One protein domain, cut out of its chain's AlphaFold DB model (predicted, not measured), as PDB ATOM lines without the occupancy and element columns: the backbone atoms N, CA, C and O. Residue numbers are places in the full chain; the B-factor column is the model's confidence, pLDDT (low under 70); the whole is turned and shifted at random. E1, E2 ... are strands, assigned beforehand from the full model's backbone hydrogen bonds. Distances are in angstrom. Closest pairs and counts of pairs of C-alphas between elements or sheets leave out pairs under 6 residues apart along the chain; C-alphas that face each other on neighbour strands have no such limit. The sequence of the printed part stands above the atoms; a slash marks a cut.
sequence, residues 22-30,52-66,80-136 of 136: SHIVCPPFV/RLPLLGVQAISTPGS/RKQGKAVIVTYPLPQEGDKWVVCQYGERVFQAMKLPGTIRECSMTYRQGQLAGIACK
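This is residues 22 to 30, 52 to 66 and 80 to 136 of the 136 residues of an uncharacterized protein of uncultured organism (UniProt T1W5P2). The model is a sandwich of two twisted sheets, partly face to face: E1, E4 and E5 make one, and E2, E3, E6 and E7 the other, with the short strand E2 at its far edge. Residues 22 to 30 hold no named element, and residues 29 to 30 pair with bent E1. The printed part has 81 residues with seven named strands, E1 to E7 along the chain, and no named helix; the class is all strand. The orders across the sheets are E1 - E4 - E5 and E2 - E3 - E6 - E7, both all antiparallel. The whole is compact, with a radius of gyration of the C-alphas of 12.6 A and spans of 34 by 32 by 19 A.

Residues 29 to 30 form a short antiparallel pairing with residues 53 to 54 of E1, residues 52 to 63. E1 bends by 69 degrees at residue 56. It is the antiparallel neighbour of E4, residues 97 to 104, at 161 degrees between directions; N 59 and O 101 are 2.9 A apart, within hydrogen-bond range. E4 and E5, residues 108 to 113, form a hairpin, with N 102 and O 110 at 2.8 A. In the other sheet, E2, residues 80 to 82, and E3, residues 85 to 91, form a hairpin, with N 80 and O 87 at 2.8 A. E3 is antiparallel to E6, residues 120 to 126, at 163 degrees, with N 88 and O 123 at 2.8 A. E6 and E7, residues 129 to 135, form a hairpin, with N 122 and O 134 at 2.8 A. In this sandwich, two sheets face to face, the best planes stand 24 degrees apart and the facing parts are 10.1 A centre to centre. The closest C-alphas of E1 and E3 are those of Ala 60 and Tyr 90, 5.9 A apart. E2 is apart from E4 and E5.

E1 begins at C-alpha 52 (353.237, 424.406, 641.420) and is 28.2 A long. E2 measures 6.6 A, E3 19.2 A, E4 21.7 A, E5 16.8 A and E6 19.8 A. E7, 18.2 A long, ends at C-alpha 135 (326.629, 424.229, 648.009).

The two C-alphas farthest apart, those of Gly 65 and Gly 83, are 37.8 A apart. Residues 31 to 51 are not printed, with 5.7 A from C-alpha 30 to C-alpha 52; residues 67 to 79 are not printed either, with 30.3 A from C-alpha 66 to C-alpha 80. Of the links printed whole, E5 to E6 is short and the others are tight. The mean pLDDT of the printed part is 85.9; residues 22 to 23 and 64 to 66 are under 70.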
ATOM      1  N   SER A  22     327.786 428.671 651.043       59.12
ATOM      2  CA  SER A  22     329.149 428.456 651.482       59.12
ATOM      3  C   SER A  22     330.006 428.734 650.257       59.12
ATOM      4  O   SER A  22     330.051 427.915 649.341       59.12
ATOM      5  N   HIS A  23     330.617 429.919 650.201       63.94
ATOM      6  CA  HIS A  23     331.558 430.282 649.146       63.94
ATOM      7  C   HIS A  23     332.810 429.418 649.292       63.94
ATOM      8  O   HIS A  23     333.782 429.786 649.951       63.94
ATOM      9  N   ILE A  24     332.761 428.227 648.708       81.12
ATOM     10  CA  ILE A  24     333.890 427.310 648.664       81.12
ATOM     11  C   ILE A  24     334.745 427.721 647.478       81.12
ATOM     12  O   ILE A  24     334.262 427.857 646.354       81.12
ATOM     13  N   VAL A  25     336.031 427.923 647.736       84.94
ATOM     14  CA  VAL A  25     336.997 428.309 646.714       84.94
ATOM     15  C   VAL A  25     338.118 427.288 646.726       84.94
ATOM     16  O   VAL A  25     338.827 427.155 647.720       84.94
ATOM     17  N   CYS A  26     338.291 426.584 645.609       87.62
ATOM     18  CA  CYS A  26     339.522 425.854 645.348       87.62
ATOM     19  C   CYS A  26     340.574 426.860 644.864       87.62
ATOM     20  O   CYS A  26     340.327 427.538 643.860       87.62
ATOM     21  N   PRO A  27     341.737 426.981 645.530       89.50
ATOM     22  CA  PRO A  27     342.851 427.757 645.001       89.50
ATOM     23  C   PRO A  27     343.151 427.373 643.543       89.50
ATOM     24  O   PRO A  27     343.074 426.189 643.216       89.50
ATOM     25  N   PRO A  28     343.516 428.315 642.659       88.38
ATOM     26  CA  PRO A  28     343.830 427.991 641.264       88.38
ATOM     27  C   PRO A  28     345.136 427.193 641.116       88.38
ATOM     28  O   PRO A  28     345.319 426.478 640.132       88.38
ATOM     29  N   PHE A  29     346.036 427.303 642.097       90.38
ATOM     30  CA  PHE A  29     347.294 426.567 642.167       90.38
ATOM     31  C   PHE A  29     347.607 426.208 643.614       90.38
ATOM     32  O   PHE A  29     347.254 426.958 644.526       90.38
ATOM     33  N   VAL A  30     348.348 425.122 643.803       90.12
ATOM     34  CA  VAL A  30     348.939 424.753 645.096       90.12
ATOM     35  C   VAL A  30     350.424 424.486 644.938       90.12
ATOM     36  O   VAL A  30     350.874 424.090 643.861       90.12
ATOM     37  N   ARG A  52     354.573 423.813 641.625       88.50
ATOM     38  CA  ARG A  52     353.237 424.406 641.420       88.50
ATOM     39  C   ARG A  52     352.341 423.498 640.591       88.50
ATOM     40  O   ARG A  52     352.605 423.280 639.417       88.50
ATOM     41  N   LEU A  53     351.234 423.061 641.182       87.75
ATOM     42  CA  LEU A  53     350.243 422.224 640.511       87.75
ATOM     43  C   LEU A  53     348.971 423.031 640.212       87.75
ATOM     44  O   LEU A  53     348.421 423.638 641.138       87.75
ATOM     45  N   PRO A  54     348.496 423.067 638.951       89.38
ATOM     46  CA  PRO A  54     347.254 423.742 638.590       89.38
ATOM     47  C   PRO A  54     346.036 422.941 639.048       89.38
ATOM     48  O   PRO A  54     346.067 421.708 639.086       89.38
ATOM     49  N   LEU A  55     344.947 423.645 639.352       88.69
ATOM     50  CA  LEU A  55     343.638 423.033 639.560       88.69
ATOM     51  C   LEU A  55     343.149 422.397 638.250       88.69
ATOM     52  O   LEU A  55     343.000 423.091 637.246       88.69
ATOM     53  N   LEU A  56     342.877 421.093 638.270       88.19
ATOM     54  CA  LEU A  56     342.341 420.352 637.122       88.19
ATOM     55  C   LEU A  56     340.842 420.077 637.238       88.19
ATOM     56  O   LEU A  56     340.157 419.982 636.224       88.19
ATOM     57  N   GLY A  57     340.315 419.959 638.457       85.50
ATOM     58  CA  GLY A  57     338.913 419.610 638.648       85.50
ATOM     59  C   GLY A  57     338.438 419.780 640.078       85.50
ATOM     60  O   GLY A  57     339.234 419.861 641.014       85.50
ATOM     61  N   VAL A  58     337.117 419.841 640.235       86.94
ATOM     62  CA  VAL A  58     336.457 419.921 641.538       86.94
ATOM     63  C   VAL A  58     335.246 419.018 641.563       86.94
ATOM     64  O   VAL A  58     334.472 418.972 640.606       86.94
ATOM     65  N   GLN A  59     335.076 418.328 642.683       87.00
ATOM     66  CA  GLN A  59     334.002 417.369 642.894       87.00
ATOM     67  C   GLN A  59     333.477 417.493 644.325       87.00
ATOM     68  O   GLN A  59     334.195 417.963 645.207       87.00
ATOM     69  N   ALA A  60     332.240 417.064 644.571       86.69
ATOM     70  CA  ALA A  60     331.753 416.861 645.931       86.69
ATOM     71  C   ALA A  60     331.478 415.379 646.170       86.69
ATOM     72  O   ALA A  60     330.893 414.704 645.324       86.69
ATOM     73  N   ILE A  61     331.918 414.885 647.323       85.50
ATOM     74  CA  ILE A  61     331.833 413.477 647.704       85.50
ATOM     75  C   ILE A  61     331.213 413.322 649.083       85.50
ATOM     76  O   ILE A  61     331.227 414.242 649.903       85.50
ATOM     77  N   SER A  62     330.713 412.120 649.343       84.00
ATOM     78  CA  SER A  62     330.301 411.687 650.670       84.00
ATOM     79  C   SER A  62     331.007 410.386 651.005       84.00
ATOM     80  O   SER A  62     330.995 409.453 650.201       84.00
ATOM     81  N   THR A  63     331.621 410.317 652.181       79.06
ATOM     82  CA  THR A  63     332.332 409.134 652.661       79.06
ATOM     83  C   THR A  63     331.687 408.634 653.956       79.06
ATOM     84  O   THR A  63     331.369 409.433 654.837       79.06
ATOM     85  N   PRO A  64     331.505 407.310 654.131       69.75
ATOM     86  CA  PRO A  64     331.042 406.743 655.400       69.75
ATOM     87  C   PRO A  64     332.112 406.811 656.509       69.75
ATOM     88  O   PRO A  64     331.828 406.491 657.658       69.75
ATOM     89  N   GLY A  65     333.345 407.219 656.179       66.31
ATOM     90  CA  GLY A  65     334.471 407.334 657.103       66.31
ATOM     91  C   GLY A  65     335.517 408.344 656.623       66.31
ATOM     92  O   GLY A  65     335.192 409.321 655.952       66.31
ATOM     93  N   SER A  66     336.788 408.111 656.956       69.19
ATOM     94  CA  SER A  66     337.898 409.018 656.629       69.19
ATOM     95  C   SER A  66     338.198 409.101 655.127       69.19
ATOM     96  O   SER A  66     338.163 408.093 654.425       69.19
ATOM     97  N   ARG A  80     324.397 419.698 633.411       88.75
ATOM     98  CA  ARG A  80     323.530 420.587 632.629       88.75
ATOM     99  C   ARG A  80     324.351 421.671 631.943       88.75
ATOM    100  O   ARG A  80     325.223 422.276 632.550       88.75
ATOM    101  N   LYS A  81     324.023 421.988 630.689       87.12
ATOM    102  CA  LYS A  81     324.564 423.168 629.996       87.12
ATOM    103  C   LYS A  81     323.647 424.377 630.185       87.12
ATOM    104  O   LYS A  81     322.430 424.262 630.051       87.12
ATOM    105  N   GLN A  82     324.234 425.536 630.463       83.88
ATOM    106  CA  GLN A  82     323.551 426.827 630.534       83.88
ATOM    107  C   GLN A  82     324.383 427.873 629.778       83.88
ATOM    108  O   GLN A  82     325.363 428.415 630.289       83.88
ATOM    109  N   GLY A  83     324.029 428.127 628.515       86.31
ATOM    110  CA  GLY A  83     324.847 428.949 627.620       86.31
ATOM    111  C   GLY A  83     326.233 428.330 627.395       86.31
ATOM    112  O   GLY A  83     326.339 427.167 627.015       86.31
ATOM    113  N   LYS A  84     327.301 429.100 627.657       87.00
ATOM    114  CA  LYS A  84     328.702 428.626 627.603       87.00
ATOM    115  C   LYS A  84     329.169 427.930 628.892       87.00
ATOM    116  O   LYS A  84     330.330 427.530 628.972       87.00
ATOM    117  N   ALA A  85     328.302 427.833 629.902       87.75
ATOM    118  CA  ALA A  85     328.619 427.189 631.167       87.75
ATOM    119  C   ALA A  85     328.139 425.730 631.193       87.75
ATOM    120  O   ALA A  85     327.068 425.404 630.677       87.75
ATOM    121  N   VAL A  86     328.924 424.866 631.828       89.38
ATOM    122  CA  VAL A  86     328.568 423.490 632.184       89.38
ATOM    123  C   VAL A  86     328.448 423.440 633.700       89.38
ATOM    124  O   VAL A  86     329.395 423.779 634.397       89.38
ATOM    125  N   ILE A  87     327.287 423.058 634.210       89.38
ATOM    126  CA  ILE A  87     327.016 422.941 635.639       89.38
ATOM    127  C   ILE A  87     326.918 421.460 635.968       89.38
ATOM    128  O   ILE A  87     326.105 420.746 635.382       89.38
ATOM    129  N   VAL A  88     327.749 421.015 636.899       89.81
ATOM    130  CA  VAL A  88     327.804 419.638 637.381       89.81
ATOM    131  C   VAL A  88     327.273 419.618 638.805       89.81
ATOM    132  O   VAL A  88     327.867 420.243 639.681       89.81
ATOM    133  N   THR A  89     326.155 418.938 639.045       89.75
ATOM    134  CA  THR A  89     325.512 418.902 640.364       89.75
ATOM    135  C   THR A  89     325.720 417.552 641.023       89.75
ATOM    136  O   THR A  89     325.279 416.526 640.518       89.75
ATOM    137  N   TYR A  90     326.345 417.574 642.192       87.38
ATOM    138  CA  TYR A  90     326.600 416.418 643.033       87.38
ATOM    139  C   TYR A  90     325.552 416.362 644.149       87.38
ATOM    140  O   TYR A  90     325.602 417.196 645.062       87.38
ATOM    141  N   PRO A  91     324.598 415.417 644.110       86.62
ATOM    142  CA  PRO A  91     323.727 415.163 645.249       86.62
ATOM    143  C   PRO A  91     324.537 414.524 646.383       86.62
ATOM    144  O   PRO A  91     325.290 413.575 646.168       86.62
ATOM    145  N   LEU A  92     324.362 415.030 647.601       86.25
ATOM    146  CA  LEU A  92     325.012 414.536 648.808       86.25
ATOM    147  C   LEU A  92     323.958 413.919 649.744       86.25
ATOM    148  O   LEU A  92     322.952 414.568 650.051       86.25
ATOM    149  N   PRO A  93     324.154 412.671 650.209       84.88
ATOM    150  CA  PRO A  93     323.232 412.012 651.133       84.88
ATOM    151  C   PRO A  93     323.137 412.776 652.461       84.88
ATOM    152  O   PRO A  93     323.964 413.629 652.759       84.88
ATOM    153  N   GLN A  94     322.120 412.509 653.283       82.69
ATOM    154  CA  GLN A  94     322.041 413.140 654.612       82.69
ATOM    155  C   GLN A  94     323.089 412.593 655.584       82.69
ATOM    156  O   GLN A  94     323.587 413.341 656.419       82.69
ATOM    157  N   GLU A  95     323.426 411.316 655.443       81.06
ATOM    158  CA  GLU A  95     324.353 410.600 656.312       81.06
ATOM    159  C   GLU A  95     325.780 410.607 655.752       81.06
ATOM    160  O   GLU A  95     325.989 410.687 654.539       81.06
ATOM    161  N   GLY A  96     326.761 410.474 656.646       81.69
ATOM    162  CA  GLY A  96     328.181 410.441 656.303       81.69
ATOM    163  C   GLY A  96     328.858 411.811 656.285       81.69
ATOM    164  O   GLY A  96     328.227 412.866 656.395       81.69
ATOM    165  N   ASP A  97     330.183 411.775 656.161       86.62
ATOM    166  CA  ASP A  97     331.003 412.972 656.063       86.62
ATOM    167  C   ASP A  97     331.038 413.464 654.616       86.62
ATOM    168  O   ASP A  97     331.354 412.723 653.686       86.62
ATOM    169  N   LYS A  98     330.736 414.747 654.433       86.50
ATOM    170  CA  LYS A  98     330.631 415.391 653.123       86.50
ATOM    171  C   LYS A  98     331.852 416.250 652.872       86.50
ATOM    172  O   LYS A  98     332.320 416.937 653.780       86.50
ATOM    173  N   TRP A  99     332.334 416.257 651.638       88.75
ATOM    174  CA  TRP A  99     333.557 416.962 651.278       88.75
ATOM    175  C   TRP A  99     333.447 417.585 649.894       88.75
ATOM    176  O   TRP A  99     332.886 416.978 648.986       88.75
ATOM    177  N   VAL A 100     334.044 418.761 649.714       90.12
ATOM    178  CA  VAL A 100     334.472 419.224 648.387       90.12
ATOM    179  C   VAL A 100     335.928 418.840 648.208       90.12
ATOM    180  O   VAL A 100     336.738 419.109 649.091       90.12
ATOM    181  N   VAL A 101     336.253 418.226 647.075       89.56
ATOM    182  CA  VAL A 101     337.598 417.785 646.709       89.56
ATOM    183  C   VAL A 101     338.062 418.561 645.482       89.56
ATOM    184  O   VAL A 101     337.440 418.506 644.423       89.56
ATOM    185  N   CYS A 102     339.168 419.278 645.637       90.56
ATOM    186  CA  CYS A 102     339.880 420.003 644.598       90.56
ATOM    187  C   CYS A 102     341.065 419.147 644.128       90.56
ATOM    188  O   CYS A 102     341.931 418.792 644.932       90.56
ATOM    189  N   GLN A 103     341.114 418.819 642.841       90.69
ATOM    190  CA  GLN A 103     342.186 418.037 642.230       90.69
ATOM    191  C   GLN A 103     343.239 418.957 641.606       90.69
ATOM    192  O   GLN A 103     342.919 419.797 640.766       90.69
ATOM    193  N   TYR A 104     344.498 418.738 641.967       89.19
ATOM    194  CA  TYR A 104     345.671 419.472 641.512       89.19
ATOM    195  C   TYR A 104     346.658 418.534 640.818       89.19
ATOM    196  O   TYR A 104     347.156 417.577 641.418       89.19
ATOM    197  N   GLY A 105     346.960 418.807 639.548       86.06
ATOM    198  CA  GLY A 105     347.683 417.842 638.718       86.06
ATOM    199  C   GLY A 105     347.003 416.461 638.716       86.06
ATOM    200  O   GLY A 105     345.794 416.335 638.919       86.06
ATOM    201  N   GLU A 106     347.776 415.397 638.511       81.88
ATOM    202  CA  GLU A 106     347.207 414.047 638.388       81.88
ATOM    203  C   GLU A 106     346.888 413.368 639.727       81.88
ATOM    204  O   GLU A 106     346.046 412.475 639.768       81.88
ATOM    205  N   ARG A 107     347.576 413.735 640.818       78.56
ATOM    206  CA  ARG A 107     347.577 412.932 642.060       78.56
ATOM    207  C   ARG A 107     347.480 413.719 643.363       78.56
ATOM    208  O   ARG A 107     347.478 413.106 644.427       78.56
ATOM    209  N   VAL A 108     347.427 415.049 643.317       84.44
ATOM    210  CA  VAL A 108     347.317 415.866 644.532       84.44
ATOM    211  C   VAL A 108     345.876 416.311 644.701       84.44
ATOM    212  O   VAL A 108     345.254 416.814 643.773       84.44
ATOM    213  N   PHE A 109     345.339 416.135 645.902       87.12
ATOM    214  CA  PHE A 109     343.964 416.489 646.220       87.12
ATOM    215  C   PHE A 109     343.942 417.312 647.503       87.12
ATOM    216  O   PHE A 109     344.626 416.979 648.471       87.12
ATOM    217  N   GLN A 110     343.143 418.374 647.524       87.81
ATOM    218  CA  GLN A 110     342.761 419.054 648.759       87.81
ATOM    219  C   GLN A 110     341.276 418.858 648.985       87.81
ATOM    220  O   GLN A 110     340.492 418.927 648.043       87.81
ATOM    221  N   ALA A 111     340.888 418.625 650.232       88.62
ATOM    222  CA  ALA A 111     339.499 418.414 650.581       88.62
ATOM    223  C   ALA A 111     339.078 419.341 651.718       88.62
ATOM    224  O   ALA A 111     339.808 419.518 652.694       88.62
ATOM    225  N   MET A 112     337.881 419.903 651.597       88.44
ATOM    226  CA  MET A 112     337.242 420.725 652.618       88.44
ATOM    227  C   MET A 112     335.985 420.019 653.108       88.44
ATOM    228  O   MET A 112     335.133 419.644 652.300       88.44
ATOM    229  N   LYS A 113     335.869 419.840 654.430       87.75
ATOM    230  CA  LYS A 113     334.678 419.234 655.033       87.75
ATOM    231  C   LYS A 113     333.500 420.186 654.884       87.75
ATOM    232  O   LYS A 113     333.609 421.365 655.213       87.75
ATOM    233  N   LEU A 114     332.382 419.661 654.410       87.31
ATOM    234  CA  LEU A 114     331.133 420.393 654.283       87.31
ATOM    235  C   LEU A 114     330.292 420.245 655.558       87.31
ATOM    236  O   LEU A 114     330.329 419.192 656.203       87.31
ATOM    237  N   PRO A 115     329.478 421.255 655.903       88.00
ATOM    238  CA  PRO A 115     328.456 421.107 656.930       88.00
ATOM    239  C   PRO A 115     327.478 419.974 656.589       88.00
ATOM    240  O   PRO A 115     327.062 419.820 655.441       88.00
ATOM    241  N   GLY A 116     327.036 419.221 657.602       86.00
ATOM    242  CA  GLY A 116     326.088 418.112 657.418       86.00
ATOM    243  C   GLY A 116     324.732 418.535 656.834       86.00
ATOM    244  O   GLY A 116     324.023 417.709 656.259       86.00
ATOM    245  N   THR A 117     324.387 419.823 656.920       88.81
ATOM    246  CA  THR A 117     323.157 420.400 656.359       88.81
ATOM    247  C   THR A 117     323.158 420.487 654.836       88.81
ATOM    248  O   THR A 117     322.074 420.513 654.260       88.81
ATOM    249  N   ILE A 118     324.334 420.508 654.197       88.75
ATOM    250  CA  ILE A 118     324.470 420.599 652.738       88.75
ATOM    251  C   ILE A 118     323.979 419.302 652.097       88.75
ATOM    252  O   ILE A 118     324.408 418.211 652.472       88.75
ATOM    253  N   ARG A 119     323.081 419.405 651.126       88.75
ATOM    254  CA  ARG A 119     322.462 418.284 650.402       88.75
ATOM    255  C   ARG A 119     322.912 418.203 648.957       88.75
ATOM    256  O   ARG A 119     322.750 417.162 648.334       88.75
ATOM    257  N   GLU A 120     323.457 419.277 648.413       89.31
ATOM    258  CA  GLU A 120     323.960 419.286 647.049       89.31
ATOM    259  C   GLU A 120     325.063 420.322 646.873       89.31
ATOM    260  O   GLU A 120     325.084 421.358 647.537       89.31
ATOM    261  N   CYS A 121     325.962 420.049 645.934       89.62
ATOM    262  CA  CYS A 121     326.931 421.024 645.463       89.62
ATOM    263  C   CYS A 121     326.942 421.070 643.938       89.62
ATOM    264  O   CYS A 121     327.052 420.042 643.273       89.62
ATOM    265  N   SER A 122     326.871 422.272 643.385       91.06
ATOM    266  CA  SER A 122     326.932 422.541 641.957       91.06
ATOM    267  C   SER A 122     328.249 423.214 641.601       91.06
ATOM    268  O   SER A 122     328.582 424.278 642.123       91.06
ATOM    269  N   MET A 123     328.974 422.608 640.667       90.88
ATOM    270  CA  MET A 123     330.234 423.117 640.136       90.88
ATOM    271  C   MET A 123     329.959 423.723 638.773       90.88
ATOM    272  O   MET A 123     329.462 423.046 637.876       90.88
ATOM    273  N   THR A 124     330.262 425.002 638.610       90.50
ATOM    274  CA  THR A 124     330.073 425.703 637.342       90.50
ATOM    275  C   THR A 124     331.403 425.794 636.623       90.50
ATOM    276  O   THR A 124     332.347 426.378 637.142       90.50
ATOM    277  N   TYR A 125     331.458 425.285 635.400       88.69
ATOM    278  CA  TYR A 125     332.595 425.371 634.499       88.69
ATOM    279  C   TYR A 125     332.274 426.315 633.341       88.69
ATOM    280  O   TYR A 125     331.208 426.219 632.735       88.69
ATOM    281  N   ARG A 126     333.189 427.216 632.991       88.94
ATOM    282  CA  ARG A 126     333.109 428.080 631.803       88.94
ATOM    283  C   ARG A 126     334.352 427.843 630.960       88.94
ATOM    284  O   ARG A 126     335.457 427.942 631.473       88.94
ATOM    285  N   GLN A 127     334.170 427.499 629.684       86.62
ATOM    286  CA  GLN A 127     335.284 427.176 628.770       86.62
ATOM    287  C   GLN A 127     336.250 426.108 629.331       86.62
ATOM    288  O   GLN A 127     337.455 426.185 629.130       86.62
ATOM    289  N   GLY A 128     335.722 425.121 630.065       82.00
ATOM    290  CA  GLY A 128     336.525 424.061 630.688       82.00
ATOM    291  C   GLY A 128     337.233 424.457 631.989       82.00
ATOM    292  O   GLY A 128     337.838 423.600 632.617       82.00
ATOM    293  N   GLN A 129     337.128 425.711 632.436       85.12
ATOM    294  CA  GLN A 129     337.696 426.177 633.703       85.12
ATOM    295  C   GLN A 129     336.624 426.292 634.783       85.12
ATOM    296  O   GLN A 129     335.495 426.699 634.498       85.12
ATOM    297  N   LEU A 130     336.970 425.967 636.030       86.75
ATOM    298  CA  LEU A 130     336.070 426.163 637.162       86.75
ATOM    299  C   LEU A 130     335.799 427.662 637.361       86.75
ATOM    300  O   LEU A 130     336.715 428.450 637.575       86.75
ATOM    301  N   ALA A 131     334.526 428.037 637.313       87.69
ATOM    302  CA  ALA A 131     334.044 429.397 637.514       87.69
ATOM    303  C   ALA A 131     333.393 429.606 638.890       87.69
ATOM    304  O   ALA A 131     333.305 430.743 639.346       87.69
ATOM    305  N   GLY A 132     332.921 428.543 639.548       87.62
ATOM    306  CA  GLY A 132     332.342 428.649 640.884       87.62
ATOM    307  C   GLY A 132     331.855 427.323 641.454       87.62
ATOM    308  O   GLY A 132     331.603 426.371 640.714       87.62
ATOM    309  N   ILE A 133     331.714 427.295 642.778       89.88
ATOM    310  CA  ILE A 133     331.176 426.186 643.566       89.88
ATOM    311  C   ILE A 133     330.049 426.763 644.418       89.88
ATOM    312  O   ILE A 133     330.269 427.734 645.142       89.88
ATOM    313  N   ALA A 134     328.862 426.173 644.336       90.19
ATOM    314  CA  ALA A 134     327.720 426.549 645.161       90.19
ATOM    315  C   ALA A 134     327.177 425.309 645.865       90.19
ATOM    316  O   ALA A 134     326.795 424.348 645.204       90.19
ATOM    317  N   CYS A 135     327.140 425.329 647.195       88.69
ATOM    318  CA  CYS A 135     326.629 424.229 648.009       88.69
ATOM    319  C   CYS A 135     325.434 424.691 648.843       88.69
ATOM    320  O   CYS A 135     325.478 425.778 649.425       88.69
ATOM    321  N   LYS A 136     324.388 423.862 648.910       88.19
ATOM    322  CA  LYS A 136     323.140 424.144 649.633       88.19
ATOM    323  C   LYS A 136     322.561 422.914 650.314       88.19
ATOM    324  O   LYS A 136     322.849 421.785 649.861       88.19
TER     325      LYS A 136